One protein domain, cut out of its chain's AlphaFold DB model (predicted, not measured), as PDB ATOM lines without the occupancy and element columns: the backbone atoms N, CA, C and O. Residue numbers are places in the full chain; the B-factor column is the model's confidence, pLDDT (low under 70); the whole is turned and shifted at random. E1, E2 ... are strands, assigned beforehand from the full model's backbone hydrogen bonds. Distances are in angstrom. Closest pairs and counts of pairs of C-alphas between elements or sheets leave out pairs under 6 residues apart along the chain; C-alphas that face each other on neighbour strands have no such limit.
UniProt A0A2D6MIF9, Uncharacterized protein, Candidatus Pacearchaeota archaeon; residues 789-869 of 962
ATOM      1  N   LYS A 789       0.411  -2.038  35.977       44.00
ATOM      2  CA  LYS A 789       1.377  -1.595  36.996       44.00
ATOM      3  C   LYS A 789       2.117  -0.280  36.679       44.00
ATOM      4  O   LYS A 789       2.658  -0.099  35.594       44.00
ATOM      5  N   ALA A 790       2.265   0.544  37.720       49.97
ATOM      6  CA  ALA A 790       3.107   1.746  37.761       49.97
ATOM      7  C   ALA A 790       2.599   2.986  36.986       49.97
ATOM      8  O   ALA A 790       3.387   3.818  36.542       49.97
ATOM      9  N   GLY A 791       1.273   3.149  36.870       57.44
ATOM     10  CA  GLY A 791       0.646   4.429  36.503       57.44
ATOM     11  C   GLY A 791       0.618   4.762  35.007       57.44
ATOM     12  O   GLY A 791       0.397   5.917  34.654       57.44
ATOM     13  N   ASN A 792       0.852   3.788  34.123       61.34
ATOM     14  CA  ASN A 792       0.764   3.995  32.675       61.34
ATOM     15  C   ASN A 792      -0.695   3.951  32.180       61.34
ATOM     16  O   ASN A 792      -1.504   3.187  32.700       61.34
ATOM     17  N   SER A 793      -1.010   4.731  31.143       64.56
ATOM     18  CA  SER A 793      -2.337   4.824  30.517       64.56
ATOM     19  C   SER A 793      -2.208   4.730  28.995       64.56
ATOM     20  O   SER A 793      -1.739   5.686  28.373       64.56
ATOM     21  N   TYR A 794      -2.623   3.611  28.389       64.00
ATOM     22  CA  TYR A 794      -2.600   3.404  26.934       64.00
ATOM     23  C   TYR A 794      -3.594   2.315  26.473       64.00
ATOM     24  O   TYR A 794      -4.043   1.513  27.282       64.00
ATOM     25  N   ALA A 795      -3.982   2.318  25.189       51.12
ATOM     26  CA  ALA A 795      -5.223   1.681  24.708       51.12
ATOM     27  C   ALA A 795      -5.064   0.407  23.842       51.12
ATOM     28  O   ALA A 795      -6.072  -0.114  23.372       51.12
ATOM     29  N   SER A 796      -3.846  -0.080  23.557       52.25
ATOM     30  CA  SER A 796      -3.640  -1.188  22.598       52.25
ATOM     31  C   SER A 796      -2.564  -2.202  23.012       52.25
ATOM     32  O   SER A 796      -1.522  -1.833  23.553       52.25
ATOM     33  N   LEU A 797      -2.804  -3.478  22.667       45.19
ATOM     34  CA  LEU A 797      -1.885  -4.624  22.787       45.19
ATOM     35  C   LEU A 797      -0.650  -4.538  21.861       45.19
ATOM     36  O   LEU A 797       0.309  -5.279  22.060       45.19
ATOM     37  N   GLU A 798      -0.643  -3.647  20.863       49.25
ATOM     38  CA  GLU A 798       0.467  -3.489  19.900       49.25
ATOM     39  C   GLU A 798       1.513  -2.433  20.319       49.25
ATOM     40  O   GLU A 798       2.420  -2.107  19.551       49.25
ATOM     41  N   GLN A 799       1.409  -1.880  21.532       62.94
ATOM     42  CA  GLN A 799       2.282  -0.814  22.032       62.94
ATOM     43  C   GLN A 799       3.311  -1.362  23.033       62.94
ATOM     44  O   GLN A 799       2.957  -2.022  24.011       62.94
ATOM     45  N   LYS A 800       4.604  -1.076  22.824       69.38
ATOM     46  CA  LYS A 800       5.671  -1.478  23.756       69.38
ATOM     47  C   LYS A 800       6.015  -0.316  24.685       69.38
ATOM     48  O   LYS A 800       6.784   0.564  24.307       69.38
ATOM     49  N   VAL A 801       5.480  -0.334  25.905       76.56
ATOM     50  CA  VAL A 801       5.751   0.677  26.943       76.56
ATOM     51  C   VAL A 801       6.536   0.045  28.094       76.56
ATOM     52  O   VAL A 801       6.087  -0.918  28.708       76.56
ATOM     53  N   MET A 802       7.723   0.574  28.390       76.62
ATOM     54  CA  MET A 802       8.561   0.181  29.528       76.62
ATOM     55  C   MET A 802       8.897   1.424  30.363       76.62
ATOM     56  O   MET A 802       9.560   2.323  29.856       76.62
ATOM     57  N   GLY A 803       8.461   1.472  31.624       73.88
ATOM     58  CA  GLY A 803       8.623   2.616  32.536       73.88
ATOM     59  C   GLY A 803       7.339   2.919  33.316       73.88
ATOM     60  O   GLY A 803       6.413   2.112  33.296       73.88
ATOM     61  N   GLU A 804       7.277   4.062  33.996       74.56
ATOM     62  CA  GLU A 804       6.173   4.476  34.880       74.56
ATOM     63  C   GLU A 804       5.535   5.807  34.438       74.56
ATOM     64  O   GLU A 804       6.207   6.679  33.884       74.56
ATOM     65  N   ASN A 805       4.251   6.008  34.756       74.44
ATOM     66  CA  ASN A 805       3.504   7.263  34.561       74.44
ATOM     67  C   ASN A 805       3.429   7.794  33.113       74.44
ATOM     68  O   ASN A 805       3.330   9.002  32.897       74.44
ATOM     69  N   ASN A 806       3.486   6.922  32.106       80.25
ATOM     70  CA  ASN A 806       3.352   7.318  30.703       80.25
ATOM     71  C   ASN A 806       1.880   7.435  30.282       80.25
ATOM     72  O   ASN A 806       1.045   6.617  30.660       80.25
ATOM     73  N   TYR A 807       1.574   8.416  29.438       81.12
ATOM     74  CA  TYR A 807       0.252   8.644  28.862       81.12
ATOM     75  C   TYR A 807       0.315   8.544  27.340       81.12
ATOM     76  O   TYR A 807       1.088   9.254  26.698       81.12
ATOM     77  N   ILE A 808      -0.532   7.699  26.760       78.06
ATOM     78  CA  ILE A 808      -0.718   7.580  25.316       78.06
ATOM     79  C   ILE A 808      -2.203   7.753  25.027       78.06
ATOM     80  O   ILE A 808      -3.047   6.998  25.512       78.06
ATOM     81  N   ASN A 809      -2.534   8.756  24.222       70.62
ATOM     82  CA  ASN A 809      -3.894   8.957  23.761       70.62
ATOM     83  C   ASN A 809      -4.331   7.800  22.850       70.62
ATOM     84  O   ASN A 809      -3.586   7.365  21.978       70.62
ATOM     85  N   ARG A 810      -5.575   7.344  23.011       64.81
ATOM     86  CA  ARG A 810      -6.160   6.191  22.302       64.81
ATOM     87  C   ARG A 810      -6.107   6.241  20.773       64.81
ATOM     88  O   ARG A 810      -6.114   5.201  20.132       64.81
ATOM     89  N   THR A 811      -6.084   7.437  20.189       64.44
ATOM     90  CA  THR A 811      -6.038   7.610  18.728       64.44
ATOM     91  C   THR A 811      -4.614   7.528  18.179       64.44
ATOM     92  O   THR A 811      -4.432   7.633  16.970       64.44
ATOM     93  N   ALA A 812      -3.609   7.370  19.047       73.81
ATOM     94  CA  ALA A 812      -2.221   7.250  18.646       73.81
ATOM     95  C   ALA A 812      -1.849   5.791  18.317       73.81
ATOM     96  O   ALA A 812      -2.110   4.878  19.104       73.81
ATOM     97  N   THR A 813      -1.209   5.563  17.170       77.50
ATOM     98  CA  THR A 813      -0.874   4.225  16.647       77.50
ATOM     99  C   THR A 813       0.635   4.033  16.494       77.50
ATOM    100  O   THR A 813       1.362   4.979  16.207       77.50
ATOM    101  N   GLY A 814       1.137   2.806  16.677       79.38
ATOM    102  CA  GLY A 814       2.565   2.500  16.496       79.38
ATOM    103  C   GLY A 814       3.485   3.198  17.508       79.38
ATOM    104  O   GLY A 814       4.430   3.876  17.114       79.38
ATOM    105  N   ILE A 815       3.192   3.069  18.810       88.00
ATOM    106  CA  ILE A 815       3.900   3.780  19.888       88.00
ATOM    107  C   ILE A 815       4.834   2.834  20.655       88.00
ATOM    108  O   ILE A 815       4.393   1.822  21.200       88.00
ATOM    109  N   ASN A 816       6.115   3.197  20.744       90.12
ATOM    110  CA  ASN A 816       7.142   2.483  21.505       90.12
ATOM    111  C   ASN A 816       7.818   3.433  22.503       90.12
ATOM    112  O   ASN A 816       8.513   4.358  22.093       90.12
ATOM    113  N   ILE A 817       7.658   3.196  23.807       89.88
ATOM    114  CA  ILE A 817       8.228   4.031  24.878       89.88
ATOM    115  C   ILE A 817       9.120   3.185  25.789       89.88
ATOM    116  O   ILE A 817       8.737   2.119  26.259       89.88
ATOM    117  N   THR A 818      10.324   3.674  26.068       90.94
ATOM    118  CA  THR A 818      11.233   3.190  27.110       90.94
ATOM    119  C   THR A 818      11.675   4.388  27.953       90.94
ATOM    120  O   THR A 818      12.558   5.136  27.542       90.94
ATOM    121  N   GLY A 819      11.037   4.586  29.107       84.38
ATOM    122  CA  GLY A 819      11.241   5.715  30.017       84.38
ATOM    123  C   GLY A 819       9.961   6.102  30.765       84.38
ATOM    124  O   GLY A 819       8.913   5.477  30.599       84.38
ATOM    125  N   ASN A 820      10.046   7.126  31.606       86.12
ATOM    126  CA  ASN A 820       9.002   7.520  32.549       86.12
ATOM    127  C   ASN A 820       8.344   8.856  32.175       86.12
ATOM    128  O   ASN A 820       8.988   9.755  31.638       86.12
ATOM    129  N   SER A 821       7.084   9.045  32.576       85.81
ATOM    130  CA  SER A 821       6.366  10.332  32.503       85.81
ATOM    131  C   SER A 821       6.233  10.938  31.096       85.81
ATOM    132  O   SER A 821       6.081  12.153  30.960       85.81
ATOM    133  N   ASN A 822       6.286  10.122  30.041       91.44
ATOM    134  CA  ASN A 822       6.114  10.597  28.669       91.44
ATOM    135  C   ASN A 822       4.631  10.756  28.312       91.44
ATOM    136  O   ASN A 822       3.781  10.021  28.810       91.44
ATOM    137  N   LYS A 823       4.318  11.703  27.425       88.94
ATOM    138  CA  LYS A 823       2.954  12.014  26.982       88.94
ATOM    139  C   LYS A 823       2.875  12.014  25.462       88.94
ATOM    140  O   LYS A 823       3.594  12.768  24.816       88.94
ATOM    141  N   VAL A 824       1.981  11.215  24.895       87.19
ATOM    142  CA  VAL A 824       1.688  11.172  23.457       87.19
ATOM    143  C   VAL A 824       0.212  11.499  23.252       87.19
ATOM    144  O   VAL A 824      -0.654  10.807  23.784       87.19
ATOM    145  N   PHE A 825      -0.081  12.576  22.525       82.75
ATOM    146  CA  PHE A 825      -1.443  13.080  22.338       82.75
ATOM    147  C   PHE A 825      -2.131  12.533  21.074       82.75
ATOM    148  O   PHE A 825      -1.587  11.708  20.342       82.75
ATOM    149  N   SER A 826      -3.392  12.922  20.874       78.38
ATOM    150  CA  SER A 826      -4.312  12.308  19.910       78.38
ATOM    151  C   SER A 826      -3.830  12.354  18.463       78.38
ATOM    152  O   SER A 826      -3.335  13.384  18.025       78.38
ATOM    153  N   GLY A 827      -4.045  11.285  17.698       74.06
ATOM    154  CA  GLY A 827      -3.739  11.199  16.267       74.06
ATOM    155  C   GLY A 827      -2.253  11.063  15.935       74.06
ATOM    156  O   GLY A 827      -1.895  11.209  14.771       74.06
ATOM    157  N   ALA A 828      -1.390  10.827  16.929       84.50
ATOM    158  CA  ALA A 828       0.034  10.620  16.692       84.50
ATOM    159  C   ALA A 828       0.325   9.223  16.112       84.50
ATOM    160  O   ALA A 828      -0.283   8.241  16.530       84.50
ATOM    161  N   ASN A 829       1.264   9.097  15.178       88.12
ATOM    162  CA  ASN A 829       1.558   7.831  14.507       88.12
ATOM    163  C   ASN A 829       3.066   7.556  14.431       88.12
ATOM    164  O   ASN A 829       3.845   8.456  14.138       88.12
ATOM    165  N   ASN A 830       3.483   6.307  14.648       89.56
ATOM    166  CA  ASN A 830       4.878   5.870  14.524       89.56
ATOM    167  C   ASN A 830       5.839   6.688  15.415       89.56
ATOM    168  O   ASN A 830       6.690   7.438  14.936       89.56
ATOM    169  N   ILE A 831       5.667   6.560  16.735       92.50
ATOM    170  CA  ILE A 831       6.412   7.325  17.747       92.50
ATOM    171  C   ILE A 831       7.342   6.392  18.521       92.50
ATOM    172  O   ILE A 831       6.895   5.420  19.133       92.50
ATOM    173  N   ILE A 832       8.633   6.716  18.557       94.06
ATOM    174  CA  ILE A 832       9.642   6.006  19.350       94.06
ATOM    175  C   ILE A 832      10.205   6.969  20.393       94.06
ATOM    176  O   ILE A 832      10.752   8.006  20.037       94.06
ATOM    177  N   ILE A 833      10.111   6.623  21.676       94.44
ATOM    178  CA  ILE A 833      10.678   7.399  22.784       94.44
ATOM    179  C   ILE A 833      11.580   6.503  23.626       94.44
ATOM    180  O   ILE A 833      11.134   5.512  24.193       94.44
ATOM    181  N   GLN A 834      12.846   6.876  23.755       95.06
ATOM    182  CA  GLN A 834      13.799   6.321  24.707       95.06
ATOM    183  C   GLN A 834      14.339   7.470  25.571       95.06
ATOM    184  O   GLN A 834      15.321   8.121  25.210       95.06
ATOM    185  N   GLY A 835      13.661   7.733  26.687       90.81
ATOM    186  CA  GLY A 835      13.916   8.853  27.592       90.81
ATOM    187  C   GLY A 835      12.677   9.248  28.403       90.81
ATOM    188  O   GLY A 835      11.618   8.633  28.274       90.81
ATOM    189  N   ASP A 836      12.813  10.273  29.237       90.00
ATOM    190  CA  ASP A 836      11.856  10.643  30.280       90.00
ATOM    191  C   ASP A 836      11.213  12.019  30.044       90.00
ATOM    192  O   ASP A 836      11.846  12.959  29.565       90.00
ATOM    193  N   SER A 837       9.969  12.183  30.498       90.50
ATOM    194  CA  SER A 837       9.250  13.471  30.537       90.50
ATOM    195  C   SER A 837       9.073  14.169  29.181       90.50
ATOM    196  O   SER A 837       8.921  15.390  29.122       90.50
ATOM    197  N   ASN A 838       9.075  13.424  28.075       93.75
ATOM    198  CA  ASN A 838       8.843  13.990  26.749       93.75
ATOM    199  C   ASN A 838       7.351  14.142  26.453       93.75
ATOM    200  O   ASN A 838       6.520  13.383  26.949       93.75
ATOM    201  N   THR A 839       7.009  15.110  25.610       91.44
ATOM    202  CA  THR A 839       5.637  15.367  25.169       91.44
ATOM    203  C   THR A 839       5.567  15.424  23.649       91.44
ATOM    204  O   THR A 839       6.220  16.258  23.035       91.44
ATOM    205  N   VAL A 840       4.746  14.576  23.038       90.94
ATOM    206  CA  VAL A 840       4.438  14.585  21.603       90.94
ATOM    207  C   VAL A 840       3.023  15.125  21.424       90.94
ATOM    208  O   VAL A 840       2.070  14.532  21.935       90.94
ATOM    209  N   GLN A 841       2.895  16.267  20.745       88.38
ATOM    210  CA  GLN A 841       1.603  16.911  20.491       88.38
ATOM    211  C   GLN A 841       0.704  16.087  19.556       88.38
ATOM    212  O   GLN A 841       1.115  15.089  18.966       88.38
ATOM    213  N   SER A 842      -0.562  16.490  19.462       82.69
ATOM    214  CA  SER A 842      -1.567  15.799  18.657       82.69
ATOM    215  C   SER A 842      -1.252  15.830  17.158       82.69
ATOM    216  O   SER A 842      -0.832  16.864  16.646       82.69
ATOM    217  N   GLY A 843      -1.563  14.742  16.453       77.38
ATOM    218  CA  GLY A 843      -1.526  14.644  14.993       77.38
ATOM    219  C   GLY A 843      -0.141  14.407  14.398       77.38
ATOM    220  O   GLY A 843      -0.015  14.457  13.180       77.38
ATOM    221  N   LEU A 844       0.878  14.172  15.234       88.69
ATOM    222  CA  LEU A 844       2.264  14.077  14.785       88.69
ATOM    223  C   LEU A 844       2.652  12.670  14.325       88.69
ATOM    224  O   LEU A 844       2.363  11.695  15.011       88.69
ATOM    225  N   SER A 845       3.365  12.564  13.211       90.62
ATOM    226  CA  SER A 845       3.844  11.309  12.631       90.62
ATOM    227  C   SER A 845       5.372  11.240  12.568       90.62
ATOM    228  O   SER A 845       6.041  12.261  12.412       90.62
ATOM    229  N   ASP A 846       5.924  10.028  12.661       90.56
ATOM    230  CA  ASP A 846       7.348   9.728  12.439       90.56
ATOM    231  C   ASP A 846       8.306  10.470  13.395       90.56
ATOM    232  O   ASP A 846       9.301  11.072  12.981       90.56
ATOM    233  N   VAL A 847       8.016  10.422  14.700       92.31
ATOM    234  CA  VAL A 847       8.841  11.051  15.747       92.31
ATOM    235  C   VAL A 847       9.740  10.014  16.412       92.31
ATOM    236  O   VAL A 847       9.262   9.020  16.956       92.31
ATOM    237  N   THR A 848      11.048  10.269  16.448       93.94
ATOM    238  CA  THR A 848      12.017   9.417  17.157       93.94
ATOM    239  C   THR A 848      12.803  10.220  18.186       93.94
ATOM    240  O   THR A 848      13.524  11.142  17.833       93.94
ATOM    241  N   LEU A 849      12.710   9.865  19.465       93.81
ATOM    242  CA  LEU A 849      13.469  10.452  20.569       93.81
ATOM    243  C   LEU A 849      14.376   9.372  21.159       93.81
ATOM    244  O   LEU A 849      13.883   8.403  21.727       93.81
ATOM    245  N   ILE A 850      15.695   9.517  21.047       92.00
ATOM    246  CA  ILE A 850      16.665   8.572  21.618       92.00
ATOM    247  C   ILE A 850      17.571   9.309  22.602       92.00
ATOM    248  O   ILE A 850      18.173  10.326  22.256       92.00
ATOM    249  N   ASN A 851      17.662   8.798  23.832       88.75
ATOM    250  CA  ASN A 851      18.389   9.415  24.946       88.75
ATOM    251  C   ASN A 851      18.021  10.902  25.130       88.75
ATOM    252  O   ASN A 851      18.885  11.767  25.244       88.75
ATOM    253  N   THR A 852      16.728  11.211  25.048       89.50
ATOM    254  CA  THR A 852      16.207  12.584  25.017       89.50
ATOM    255  C   THR A 852      15.143  12.738  26.090       89.50
ATOM    256  O   THR A 852      14.241  11.909  26.159       89.50
ATOM    257  N   ASN A 853      15.249  13.786  26.909       90.81
ATOM    258  CA  ASN A 853      14.358  14.026  28.041       90.81
ATOM    259  C   ASN A 853      13.773  15.441  27.988       90.81
ATOM    260  O   ASN A 853      14.443  16.367  27.529       90.81
ATOM    261  N   SER A 854      12.569  15.622  28.534       90.50
ATOM    262  CA  SER A 854      11.921  16.933  28.721       90.50
ATOM    263  C   SER A 854      11.700  17.748  27.435       90.50
ATOM    264  O   SER A 854      11.588  18.975  27.489       90.50
ATOM    265  N   VAL A 855      11.614  17.093  26.274       87.81
ATOM    266  CA  VAL A 855      11.350  17.758  24.989       87.81
ATOM    267  C   VAL A 855       9.855  17.768  24.687       87.81
ATOM    268  O   VAL A 855       9.166  16.766  24.867       87.81
ATOM    269  N   THR A 856       9.353  18.899  24.183       88.31
ATOM    270  CA  THR A 856       8.017  18.984  23.576       88.31
ATOM    271  C   THR A 856       8.146  19.020  22.060       88.31
ATOM    272  O   THR A 856       8.702  19.964  21.503       88.31
ATOM    273  N   VAL A 857       7.624  17.995  21.398       86.44
ATOM    274  CA  VAL A 857       7.626  17.841  19.946       86.44
ATOM    275  C   VAL A 857       6.332  18.413  19.378       86.44
ATOM    276  O   VAL A 857       5.244  18.046  19.826       86.44
ATOM    277  N   ILE A 858       6.460  19.308  18.397       85.88
ATOM    278  CA  ILE A 858       5.345  20.058  17.791       85.88
ATOM    279  C   ILE A 858       5.247  19.898  16.263       85.88
ATOM    280  O   ILE A 858       4.399  20.541  15.651       85.88
ATOM    281  N   SER A 859       6.099  19.065  15.656       82.00
ATOM    282  CA  SER A 859       6.202  18.886  14.199       82.00
ATOM    283  C   SER A 859       6.419  17.416  13.828       82.00
ATOM    284  O   SER A 859       6.987  16.663  14.618       82.00
ATOM    285  N   ASP A 860       5.998  17.035  12.622       86.19
ATOM    286  CA  ASP A 860       6.188  15.698  12.042       86.19
ATOM    287  C   ASP A 860       7.643  15.417  11.632       86.19
ATOM    288  O   ASP A 860       8.423  16.341  11.388       86.19
ATOM    289  N   GLY A 861       7.999  14.135  11.501       84.31
ATOM    290  CA  GLY A 861       9.242  13.681  10.861       84.31
ATOM    291  C   GLY A 861      10.530  14.035  11.611       84.31
ATOM    292  O   GLY A 861      11.616  14.034  11.026       84.31
ATOM    293  N   VAL A 862      10.436  14.384  12.895       86.56
ATOM    294  CA  VAL A 862      11.580  14.829  13.695       86.56
ATOM    295  C   VAL A 862      12.290  13.672  14.393       86.56
ATOM    296  O   VAL A 862      11.678  12.769  14.963       86.56
ATOM    297  N   THR A 863      13.619  13.738  14.424       89.06
ATOM    298  CA  THR A 863      14.443  12.831  15.228       89.06
ATOM    299  C   THR A 863      15.272  13.629  16.221       89.06
ATOM    300  O   THR A 863      16.030  14.499  15.809       89.06
ATOM    301  N   TYR A 864      15.171  13.324  17.512       87.38
ATOM    302  CA  TYR A 864      16.087  13.815  18.534       87.38
ATOM    303  C   TYR A 864      17.032  12.703  18.982       87.38
ATOM    304  O   TYR A 864      16.604  11.587  19.284       87.38
ATOM    305  N   LEU A 865      18.321  13.023  19.065       83.25
ATOM    306  CA  LEU A 865      19.347  12.146  19.614       83.25
ATOM    307  C   LEU A 865      20.154  12.924  20.654       83.25
ATOM    308  O   LEU A 865      20.749  13.948  20.329       83.25
ATOM    309  N   ASN A 866      20.198  12.432  21.894       80.00
ATOM    310  CA  ASN A 866      20.867  13.105  23.017       80.00
ATOM    311  C   ASN A 866      20.335  14.528  23.294       80.00
ATOM    312  O   ASN A 866      21.108  15.413  23.651       80.00
ATOM    313  N   GLY A 867      19.035  14.771  23.093       74.19
ATOM    314  CA  GLY A 867      18.426  16.095  23.262       74.19
ATOM    315  C   GLY A 867      18.595  17.053  22.078       74.19
ATOM    316  O   GLY A 867      17.991  18.121  22.087       74.19
ATOM    317  N   GLU A 868      19.343  16.679  21.034       73.56
ATOM    318  CA  GLU A 868      19.528  17.504  19.835       73.56
ATOM    319  C   GLU A 868      18.649  17.031  18.673       73.56
ATOM    320  O   GLU A 868      18.590  15.834  18.388       73.56
ATOM    321  N   LEU A 869      18.015  17.971  17.963       78.12
ATOM    322  CA  LEU A 869      17.274  17.694  16.730       78.12
ATOM    323  C   LEU A 869      18.249  17.316  15.600       78.12
ATOM    324  O   LEU A 869      19.232  18.011  15.345       78.12
TER     325      LEU A 869
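This is residues 789 to 869 of the 962 residues of an uncharacterized protein of Candidatus Pacearchaeota archaeon (UniProt A0A2D6MIF9). With little regular structure, the chain winds in stacked turns, a small solenoid: parallel strands E1 to E5, side by side in chain order, make one wall, and short pairings among residues 807 to 857 the opposite one. The 81 printed residues have no named helix; the class is all strand, with 24 residues, under half, in named elements. The whole is compact, radius of gyration of the C-alphas 10.9 A, spanning 31 by 22 by 16 A.

Start at edge strand E1, residues 800 to 802, parallel to E2, residues 813 to 818; N 802 and O 817 are 2.8 A apart, within hydrogen-bond range. Then find E3, residues 829 to 834, parallel to E2, with N 818 and O 833 2.7 A apart. Next, E4, residues 845 to 850, is parallel to E3, with N 834 and O 849 2.7 A apart. Edge strand E5, residues 863 to 865, is parallel to E4, with N 864 and O 848 2.8 A apart.

Find C-alpha 800 at (5.671, -1.478, 23.756), where E1 begins. E2 and E3 each measure 16.0 A, E4 15.9 A. E5 ends at C-alpha 865, (19.347, 12.146, 19.614).

The printed part has no cut. The link E4 to E5 is long. Residues 789 to 800 and 810 to 811 have pLDDT under 70.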